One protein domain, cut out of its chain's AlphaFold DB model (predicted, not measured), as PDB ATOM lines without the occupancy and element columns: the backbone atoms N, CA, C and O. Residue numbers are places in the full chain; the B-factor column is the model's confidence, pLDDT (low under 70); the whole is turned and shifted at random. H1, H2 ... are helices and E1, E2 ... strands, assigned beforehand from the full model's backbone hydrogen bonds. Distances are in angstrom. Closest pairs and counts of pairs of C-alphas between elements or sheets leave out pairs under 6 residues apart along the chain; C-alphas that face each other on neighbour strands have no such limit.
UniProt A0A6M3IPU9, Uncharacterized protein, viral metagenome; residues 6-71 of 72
ATOM      1  N   LEU A   6     -12.677 -33.227  44.869       96.69
ATOM      2  CA  LEU A   6     -13.872 -33.527  44.091       96.69
ATOM      3  C   LEU A   6     -14.808 -34.379  44.934       96.69
ATOM      4  O   LEU A   6     -14.365 -35.149  45.792       96.69
ATOM      5  N   TYR A   7     -16.095 -34.266  44.651       97.50
ATOM      6  CA  TYR A   7     -17.121 -35.094  45.257       97.50
ATOM      7  C   TYR A   7     -17.525 -36.172  44.262       97.50
ATOM      8  O   TYR A   7     -17.765 -35.867  43.099       97.50
ATOM      9  N   ALA A   8     -17.542 -37.432  44.683       97.38
ATOM     10  CA  ALA A   8     -17.847 -38.556  43.807       97.38
ATOM     11  C   ALA A   8     -19.065 -39.332  44.299       97.38
ATOM     12  O   ALA A   8     -19.236 -39.530  45.503       97.38
ATOM     13  N   ARG A   9     -19.878 -39.814  43.361       96.62
ATOM     14  CA  ARG A   9     -20.948 -40.782  43.631       96.62
ATOM     15  C   ARG A   9     -21.099 -41.778  42.496       96.62
ATOM     16  O   ARG A   9     -20.629 -41.539  41.378       96.62
ATOM     17  N   GLN A  10     -21.732 -42.905  42.796       96.25
ATOM     18  CA  GLN A  10     -22.091 -43.883  41.775       96.25
ATOM     19  C   GLN A  10     -23.474 -43.581  41.203       96.25
ATOM     20  O   GLN A  10     -24.461 -43.560  41.934       96.25
ATOM     21  N   GLU A  11     -23.558 -43.406  39.889       95.81
ATOM     22  CA  GLU A  11     -24.817 -43.113  39.194       95.81
ATOM     23  C   GLU A  11     -25.169 -44.194  38.185       95.81
ATOM     24  O   GLU A  11     -24.251 -44.827  37.662       95.81
ATOM     25  N   PRO A  12     -26.463 -44.393  37.870       95.44
ATOM     26  CA  PRO A  12     -26.867 -45.241  36.756       95.44
ATOM     27  C   PRO A  12     -26.096 -44.878  35.490       95.44
ATOM     28  O   PRO A  12     -25.909 -43.696  35.185       95.44
ATOM     29  N   THR A  13     -25.631 -45.894  34.766       95.69
ATOM     30  CA  THR A  13     -24.829 -45.646  33.573       95.69
ATOM     31  C   THR A  13     -25.604 -44.871  32.511       95.69
ATOM     32  O   THR A  13     -26.827 -44.994  32.384       95.69
ATOM     33  N   THR A  14     -24.895 -44.067  31.720       94.75
ATOM     34  CA  THR A  14     -25.457 -43.453  30.508       94.75
ATOM     35  C   THR A  14     -25.175 -44.211  29.222       94.75
ATOM     36  O   THR A  14     -25.565 -43.732  28.163       94.75
ATOM     37  N   ASP A  15     -24.555 -45.385  29.303       93.81
ATOM     38  CA  ASP A  15     -24.324 -46.262  28.159       93.81
ATOM     39  C   ASP A  15     -25.643 -46.634  27.450       93.81
ATOM     40  O   ASP A  15     -26.529 -47.275  28.023       93.81
ATOM     41  N   ALA A  16     -25.777 -46.202  26.193       93.56
ATOM     42  CA  ALA A  16     -26.969 -46.430  25.384       93.56
ATOM     43  C   ALA A  16     -27.146 -47.904  24.985       93.56
ATOM     44  O   ALA A  16     -28.279 -48.345  24.798       93.56
ATOM     45  N   ILE A  17     -26.056 -48.670  24.875       93.50
ATOM     46  CA  ILE A  17     -26.095 -50.088  24.508       93.50
ATOM     47  C   ILE A  17     -26.686 -50.881  25.667       93.50
ATOM     48  O   ILE A  17     -27.660 -51.603  25.467       93.50
ATOM     49  N   ILE A  18     -26.173 -50.685  26.886       92.50
ATOM     50  CA  ILE A  18     -26.729 -51.329  28.086       92.50
ATOM     51  C   ILE A  18     -28.204 -50.962  28.251       92.50
ATOM     52  O   ILE A  18     -29.039 -51.845  28.409       92.50
ATOM     53  N   LYS A  19     -28.558 -49.679  28.114       92.19
ATOM     54  CA  LYS A  19     -29.959 -49.241  28.218       92.19
ATOM     55  C   LYS A  19     -30.886 -49.873  27.181       92.19
ATOM     56  O   LYS A  19     -32.066 -50.039  27.464       92.19
ATOM     57  N   LYS A  20     -30.381 -50.178  25.984       95.25
ATOM     58  CA  LYS A  20     -31.184 -50.726  24.886       95.25
ATOM     59  C   LYS A  20     -31.284 -52.249  24.923       95.25
ATOM     60  O   LYS A  20     -32.348 -52.782  24.634       95.25
ATOM     61  N   TYR A  21     -30.184 -52.932  25.226       96.06
ATOM     62  CA  TYR A  21     -30.065 -54.383  25.053       96.06
ATOM     63  C   TYR A  21     -30.031 -55.167  26.367       96.06
ATOM     64  O   TYR A  21     -30.251 -56.372  26.333       96.06
ATOM     65  N   ALA A  22     -29.755 -54.512  27.498       92.81
ATOM     66  CA  ALA A  22     -29.707 -55.142  28.818       92.81
ATOM     67  C   ALA A  22     -30.145 -54.159  29.935       92.81
ATOM     68  O   ALA A  22     -29.368 -53.883  30.860       92.81
ATOM     69  N   PRO A  23     -31.350 -53.551  29.839       90.00
ATOM     70  CA  PRO A  23     -31.816 -52.518  30.772       90.00
ATOM     71  C   PRO A  23     -31.939 -52.997  32.227       90.00
ATOM     72  O   PRO A  23     -31.906 -52.185  33.151       90.00
ATOM     73  N   GLU A  24     -32.062 -54.303  32.450       91.31
ATOM     74  CA  GLU A  24     -32.079 -54.948  33.763       91.31
ATOM     75  C   GLU A  24     -30.721 -54.894  34.479       91.31
ATOM     76  O   GLU A  24     -30.637 -55.039  35.703       91.31
ATOM     77  N   VAL A  25     -29.636 -54.662  33.737       91.25
ATOM     78  CA  VAL A  25     -28.291 -54.634  34.300       91.25
ATOM     79  C   VAL A  25     -28.032 -53.277  34.948       91.25
ATOM     80  O   VAL A  25     -27.802 -52.263  34.291       91.25
ATOM     81  N   ASN A  26     -27.959 -53.270  36.278       89.25
ATOM     82  CA  ASN A  26     -27.683 -52.074  37.076       89.25
ATOM     83  C   ASN A  26     -26.188 -51.688  37.069       89.25
ATOM     84  O   ASN A  26     -25.506 -51.702  38.102       89.25
ATOM     85  N   LYS A  27     -25.636 -51.381  35.889       94.44
ATOM     86  CA  LYS A  27     -24.288 -50.815  35.776       94.44
ATOM     87  C   LYS A  27     -24.291 -49.364  36.236       94.44
ATOM     88  O   LYS A  27     -25.178 -48.580  35.899       94.44
ATOM     89  N   LYS A  28     -23.252 -49.010  36.990       95.50
ATOM     90  CA  LYS A  28     -23.070 -47.665  37.527       95.50
ATOM     91  C   LYS A  28     -21.769 -47.056  37.056       95.50
ATOM     92  O   LYS A  28     -20.718 -47.689  37.192       95.50
ATOM     93  N   ASP A  29     -21.834 -45.810  36.629       96.38
ATOM     94  CA  ASP A  29     -20.677 -44.976  36.334       96.38
ATOM     95  C   ASP A  29     -20.183 -44.306  37.622       96.38
ATOM     96  O   ASP A  29     -20.915 -44.186  38.608       96.38
ATOM     97  N   THR A  30     -18.922 -43.878  37.637       97.00
ATOM     98  CA  THR A  30     -18.410 -43.004  38.700       97.00
ATOM     99  C   THR A  30     -18.460 -41.570  38.208       97.00
ATOM    100  O   THR A  30     -17.829 -41.244  37.202       97.00
ATOM    101  N   VAL A  31     -19.189 -40.714  38.915       97.38
ATOM    102  CA  VAL A  31     -19.392 -39.320  38.515       97.38
ATOM    103  C   VAL A  31     -18.762 -38.392  39.536       97.38
ATOM    104  O   VAL A  31     -18.912 -38.599  40.739       97.38
ATOM    105  N   PHE A  32     -18.038 -37.391  39.042       97.19
ATOM    106  CA  PHE A  32     -17.326 -36.397  39.829       97.19
ATOM    107  C   PHE A  32     -17.982 -35.029  39.712       97.19
ATOM    108  O   PHE A  32     -18.379 -34.607  38.625       97.19
ATOM    109  N   TYR A  33     -17.985 -34.317  40.831       97.75
ATOM    110  CA  TYR A  33     -18.604 -33.019  41.027       97.75
ATOM    111  C   TYR A  33     -17.639 -32.050  41.703       97.75
ATOM    112  O   TYR A  33     -16.786 -32.460  42.500       97.75
ATOM    113  N   LYS A  34     -17.782 -30.755  41.409       96.44
ATOM    114  CA  LYS A  34     -17.007 -29.696  42.075       96.44
ATOM    115  C   LYS A  34     -17.569 -29.319  43.449       96.44
ATOM    116  O   LYS A  34     -16.830 -28.800  44.283       96.44
ATOM    117  N   ASP A  35     -18.838 -29.613  43.704       96.56
ATOM    118  CA  ASP A  35     -19.555 -29.283  44.933       96.56
ATOM    119  C   ASP A  35     -20.147 -30.525  45.620       96.56
ATOM    120  O   ASP A  35     -20.415 -31.554  44.999       96.56
ATOM    121  N   LYS A  36     -20.378 -30.410  46.933       95.62
ATOM    122  CA  LYS A  36     -20.932 -31.496  47.756       95.62
ATOM    123  C   LYS A  36     -22.380 -31.835  47.389       95.62
ATOM    124  O   LYS A  36     -22.809 -32.956  47.642       95.62
ATOM    125  N   GLY A  37     -23.120 -30.887  46.815       95.81
ATOM    126  CA  GLY A  37     -24.515 -31.061  46.417       95.81
ATOM    127  C   GLY A  37     -24.702 -31.862  45.127       95.81
ATOM    128  O   GLY A  37     -25.842 -32.088  44.737       95.81
ATOM    129  N   ALA A  38     -23.615 -32.297  44.477       95.31
ATOM    130  CA  ALA A  38     -23.651 -32.961  43.175       95.31
ATOM    131  C   ALA A  38     -24.364 -32.130  42.090       95.31
ATOM    132  O   ALA A  38     -25.091 -32.678  41.261       95.31
ATOM    133  N   THR A  39     -24.175 -30.807  42.102       95.75
ATOM    134  CA  THR A  39     -24.844 -29.885  41.166       95.75
ATOM    135  C   THR A  39     -23.942 -29.465  40.005       95.75
ATOM    136  O   THR A  39     -24.412 -29.257  38.890       95.75
ATOM    137  N   GLN A  40     -22.631 -29.391  40.231       97.19
ATOM    138  CA  GLN A  40     -21.629 -28.976  39.258       97.19
ATOM    139  C   GLN A  40     -20.854 -30.186  38.752       97.19
ATOM    140  O   GLN A  40     -19.817 -30.559  39.312       97.19
ATOM    141  N   PHE A  41     -21.370 -30.805  37.691       97.31
ATOM    142  CA  PHE A  41     -20.699 -31.904  37.003       97.31
ATOM    143  C   PHE A  41     -19.266 -31.521  36.606       97.31
ATOM    144  O   PHE A  41     -19.009 -30.424  36.108       97.31
ATOM    145  N   TYR A  42     -18.330 -32.443  36.820       96.69
ATOM    146  CA  TYR A  42     -16.935 -32.283  36.422       96.69
ATOM    147  C   TYR A  42     -16.502 -33.334  35.405       96.69
ATOM    148  O   TYR A  42     -15.963 -32.993  34.356       96.69
ATOM    149  N   ALA A  43     -16.712 -34.612  35.720       96.00
ATOM    150  CA  ALA A  43     -16.304 -35.719  34.866       96.00
ATOM    151  C   ALA A  43     -17.138 -36.969  35.150       96.00
ATOM    152  O   ALA A  43     -17.633 -37.165  36.262       96.00
ATOM    153  N   ARG A  44     -17.231 -37.859  34.160       96.00
ATOM    154  CA  ARG A  44     -17.828 -39.189  34.293       96.00
ATOM    155  C   ARG A  44     -16.835 -40.235  33.828       96.00
ATOM    156  O   ARG A  44     -16.224 -40.095  32.776       96.00
ATOM    157  N   TRP A  45     -16.718 -41.292  34.613       95.75
ATOM    158  CA  TRP A  45     -15.949 -42.472  34.271       95.75
ATOM    159  C   TRP A  45     -16.911 -43.648  34.112       95.75
ATOM    160  O   TRP A  45     -17.521 -44.083  35.094       95.75
ATOM    161  N   GLN A  46     -17.065 -44.122  32.875       95.06
ATOM    162  CA  GLN A  46     -18.012 -45.184  32.538       95.06
ATOM    163  C   GLN A  46     -17.661 -46.514  33.213       95.06
ATOM    164  O   GLN A  46     -16.501 -46.788  33.537       95.06
ATOM    165  N   TRP A  47     -18.698 -47.305  33.481       93.75
ATOM    166  CA  TRP A  47     -18.663 -48.539  34.265       93.75
ATOM    167  C   TRP A  47     -17.654 -49.595  33.786       93.75
ATOM    168  O   TRP A  47     -17.150 -50.349  34.623       93.75
ATOM    169  N   ASP A  48     -17.391 -49.645  32.484       92.81
ATOM    170  CA  ASP A  48     -16.598 -50.633  31.743       92.81
ATOM    171  C   ASP A  48     -15.105 -50.285  31.661       92.81
ATOM    172  O   ASP A  48     -14.267 -51.156  31.420       92.81
ATOM    173  N   HIS A  49     -14.731 -49.035  31.934       93.06
ATOM    174  CA  HIS A  49     -13.331 -48.641  31.899       93.06
ATOM    175  C   HIS A  49     -12.509 -49.281  33.024       93.06
ATOM    176  O   HIS A  49     -12.805 -49.185  34.225       93.06
ATOM    177  N   ARG A  50     -11.353 -49.817  32.632       90.38
ATOM    178  CA  ARG A  50     -10.359 -50.350  33.561       90.38
ATOM    179  C   ARG A  50      -9.807 -49.249  34.471       90.38
ATOM    180  O   ARG A  50      -9.439 -48.166  34.027       90.38
ATOM    181  N   GLY A  51      -9.703 -49.548  35.766       87.62
ATOM    182  CA  GLY A  51      -9.097 -48.642  36.747       87.62
ATOM    183  C   GLY A  51     -10.020 -47.541  37.276       87.62
ATOM    184  O   GLY A  51      -9.552 -46.718  38.072       87.62
ATOM    185  N   ARG A  52     -11.309 -47.563  36.906       91.94
ATOM    186  CA  ARG A  52     -12.335 -46.672  37.450       91.94
ATOM    187  C   ARG A  52     -12.327 -46.679  38.988       91.94
ATOM    188  O   ARG A  52     -12.346 -47.745  39.611       91.94
ATOM    189  N   PRO A  53     -12.325 -45.508  39.641       91.81
ATOM    190  CA  PRO A  53     -12.406 -45.430  41.088       91.81
ATOM    191  C   PRO A  53     -13.823 -45.764  41.562       91.81
ATOM    192  O   PRO A  53     -14.794 -45.176  41.099       91.81
ATOM    193  N   VAL A  54     -13.922 -46.686  42.519       90.94
ATOM    194  CA  VAL A  54     -15.188 -47.076  43.175       90.94
ATOM    195  C   VAL A  54     -15.202 -46.665  44.651       90.94
ATOM    196  O   VAL A  54     -16.242 -46.317  45.188       90.94
ATOM    197  N   LYS A  55     -14.035 -46.702  45.313       90.12
ATOM    198  CA  LYS A  55     -13.844 -46.321  46.730       90.12
ATOM    199  C   LYS A  55     -12.487 -45.651  46.993       90.12
ATOM    200  O   LYS A  55     -12.000 -45.607  48.121       90.12
ATOM    201  N   ARG A  56     -11.806 -45.183  45.940       92.81
ATOM    202  CA  ARG A  56     -10.465 -44.587  46.071       92.81
ATOM    203  C   ARG A  56     -10.554 -43.221  46.746       92.81
ATOM    204  O   ARG A  56     -11.510 -42.484  46.526       92.81
ATOM    205  N   LYS A  57      -9.522 -42.878  47.521       94.31
ATOM    206  CA  LYS A  57      -9.394 -41.578  48.203       94.31
ATOM    207  C   LYS A  57      -8.827 -40.479  47.302       94.31
ATOM    208  O   LYS A  57      -8.933 -39.305  47.635       94.31
ATOM    209  N   THR A  58      -8.215 -40.845  46.175       95.19
ATOM    210  CA  THR A  58      -7.627 -39.896  45.224       95.19
ATOM    211  C   THR A  58      -7.786 -40.362  43.784       95.19
ATOM    212  O   THR A  58      -7.830 -41.567  43.526       95.19
ATOM    213  N   VAL A  59      -7.785 -39.416  42.847       94.62
ATOM    214  CA  VAL A  59      -7.743 -39.668  41.400       94.62
ATOM    215  C   VAL A  59      -6.852 -38.645  40.710       94.62
ATOM    216  O   VAL A  59      -6.685 -37.529  41.205       94.62
ATOM    217  N   ILE A  60      -6.270 -39.037  39.579       93.31
ATOM    218  CA  ILE A  60      -5.606 -38.112  38.666       93.31
ATOM    219  C   ILE A  60      -6.592 -37.809  37.542       93.31
ATOM    220  O   ILE A  60      -7.002 -38.721  36.828       93.31
ATOM    221  N   LEU A  61      -6.995 -36.547  37.420       91.31
ATOM    222  CA  LEU A  61      -7.844 -36.049  36.337       91.31
ATOM    223  C   LEU A  61      -7.210 -34.772  35.800       91.31
ATOM    224  O   LEU A  61      -6.856 -33.892  36.590       91.31
ATOM    225  N   ASN A  62      -7.058 -34.686  34.477       90.56
ATOM    226  CA  ASN A  62      -6.398 -33.570  33.791       90.56
ATOM    227  C   ASN A  62      -5.021 -33.235  34.392       90.56
ATOM    228  O   ASN A  62      -4.731 -32.081  34.673       90.56
ATOM    229  N   CYS A  63      -4.203 -34.259  34.659       90.81
ATOM    230  CA  CYS A  63      -2.868 -34.141  35.271       90.81
ATOM    231  C   CYS A  63      -2.826 -33.590  36.712       90.81
ATOM    232  O   CYS A  63      -1.747 -33.476  37.289       90.81
ATOM    233  N   TYR A  64      -3.972 -33.326  37.345       91.44
ATOM    234  CA  TYR A  64      -4.040 -32.915  38.747       91.44
ATOM    235  C   TYR A  64      -4.412 -34.084  39.651       91.44
ATOM    236  O   TYR A  64      -5.287 -34.891  39.329       91.44
ATOM    237  N   ARG A  65      -3.772 -34.154  40.822       93.94
ATOM    238  CA  ARG A  65      -4.125 -35.107  41.878       93.94
ATOM    239  C   ARG A  65      -5.228 -34.527  42.761       93.94
ATOM    240  O   ARG A  65      -4.979 -33.647  43.583       93.94
ATOM    241  N   TRP A  66      -6.423 -35.090  42.651       95.62
ATOM    242  CA  TRP A  66      -7.595 -34.698  43.429       95.62
ATOM    243  C   TRP A  66      -7.793 -35.636  44.614       95.62
ATOM    244  O   TRP A  66      -7.648 -36.854  44.478       95.62
ATOM    245  N   ALA A  67      -8.166 -35.086  45.769       96.31
ATOM    246  CA  ALA A  67      -8.781 -35.873  46.831       96.31
ATOM    247  C   ALA A  67     -10.260 -36.110  46.497       96.31
ATOM    248  O   ALA A  67     -10.952 -35.196  46.053       96.31
ATOM    249  N   ILE A  68     -10.745 -37.329  46.709       96.38
ATOM    250  CA  ILE A  68     -12.142 -37.698  46.472       96.38
ATOM    251  C   ILE A  68     -12.883 -37.746  47.804       96.38
ATOM    252  O   ILE A  68     -12.443 -38.406  48.745       96.38
ATOM    253  N   VAL A  69     -14.042 -37.099  47.847       96.50
ATOM    254  CA  VAL A  69     -15.040 -37.234  48.907       96.50
ATOM    255  C   VAL A  69     -16.236 -37.986  48.334       96.50
ATOM    256  O   VAL A  69     -16.909 -37.482  47.442       96.50
ATOM    257  N   TRP A  70     -16.499 -39.194  48.821       96.31
ATOM    258  CA  TRP A  70     -17.663 -39.967  48.386       96.31
ATOM    259  C   TRP A  70     -18.931 -39.437  49.063       96.31
ATOM    260  O   TRP A  70     -18.943 -39.276  50.283       96.31
ATOM    261  N   ILE A  71     -19.963 -39.133  48.273       95.00
ATOM    262  CA  ILE A  71     -21.215 -38.506  48.736       95.00
ATOM    263  C   ILE A  71     -22.463 -39.385  48.539       95.00
ATOM    264  O   ILE A  71     -23.558 -38.934  48.860       95.00
TER     265      ILE A  71
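What this domain is: This is residues 6 to 71 of the 72 residues of an uncharacterized protein of viral metagenome (UniProt A0A6M3IPU9). One strongly twisted sheet of five strands curls like part of a barrel, with a short helix, H1, off at one end between E1 and E2. A long stretch without a named element, residues 46 to 57, leads from one edge strand, E3, to the other, E4. The printed part has 66 residues, running E1, H1, E2, E3, E4, E5; the sheet's order is E3, E2, E1, E5, E4, mixed, and the class is mostly strand. It is compact, with a radius of gyration of the C-alphas of 12.4 A and spans of 36 by 25 by 19 A.

How they stand to each other: Start at inner strand E1, residues 6 to 12. Beside it E2, residues 28 to 33, is antiparallel at 151 degrees; look for N 9 and O 31, 3.0 A apart. E3, residues 41 to 45, forms a hairpin with E2, with N 32 and O 43 at 2.8 A. On the other side of E1, E5, residues 64 to 70, is parallel at 60 degrees, with N 8 and O 69 at 2.8 A. E5 pairs with E1 over residues 68 to 70 and with E4, residues 58 to 61, over 64 to 67, a staggered pairing; hairpin E4 and E5 has N 66 and O 59 at 2.8 A. H1, residues 16 to 21, is not on the sheet and is apart from E3, E4 and E5; each of its O i to N i+4 pairs is within hydrogen-bond range.

Where its parts are: Find C-alpha 6 at (-13.872, -33.527, 44.091); from there E1 runs 19.0 A to C-alpha 12. H1 begins at C-alpha 16, (-26.969, -46.430, 25.384), and spans 8.5 A. E2 measures 15.7 A, E3 11.9 A and E4 9.7 A. E5 runs 18.1 A to C-alpha 70 at (-17.663, -39.967, 48.386).

The domain as a whole: The C-alphas farthest apart, Tyr 21 and Arg 65, are 36.4 A from each other. The printed part has no cut, E3 to E4 is the long link, and no printed residue is under 70 in pLDDT.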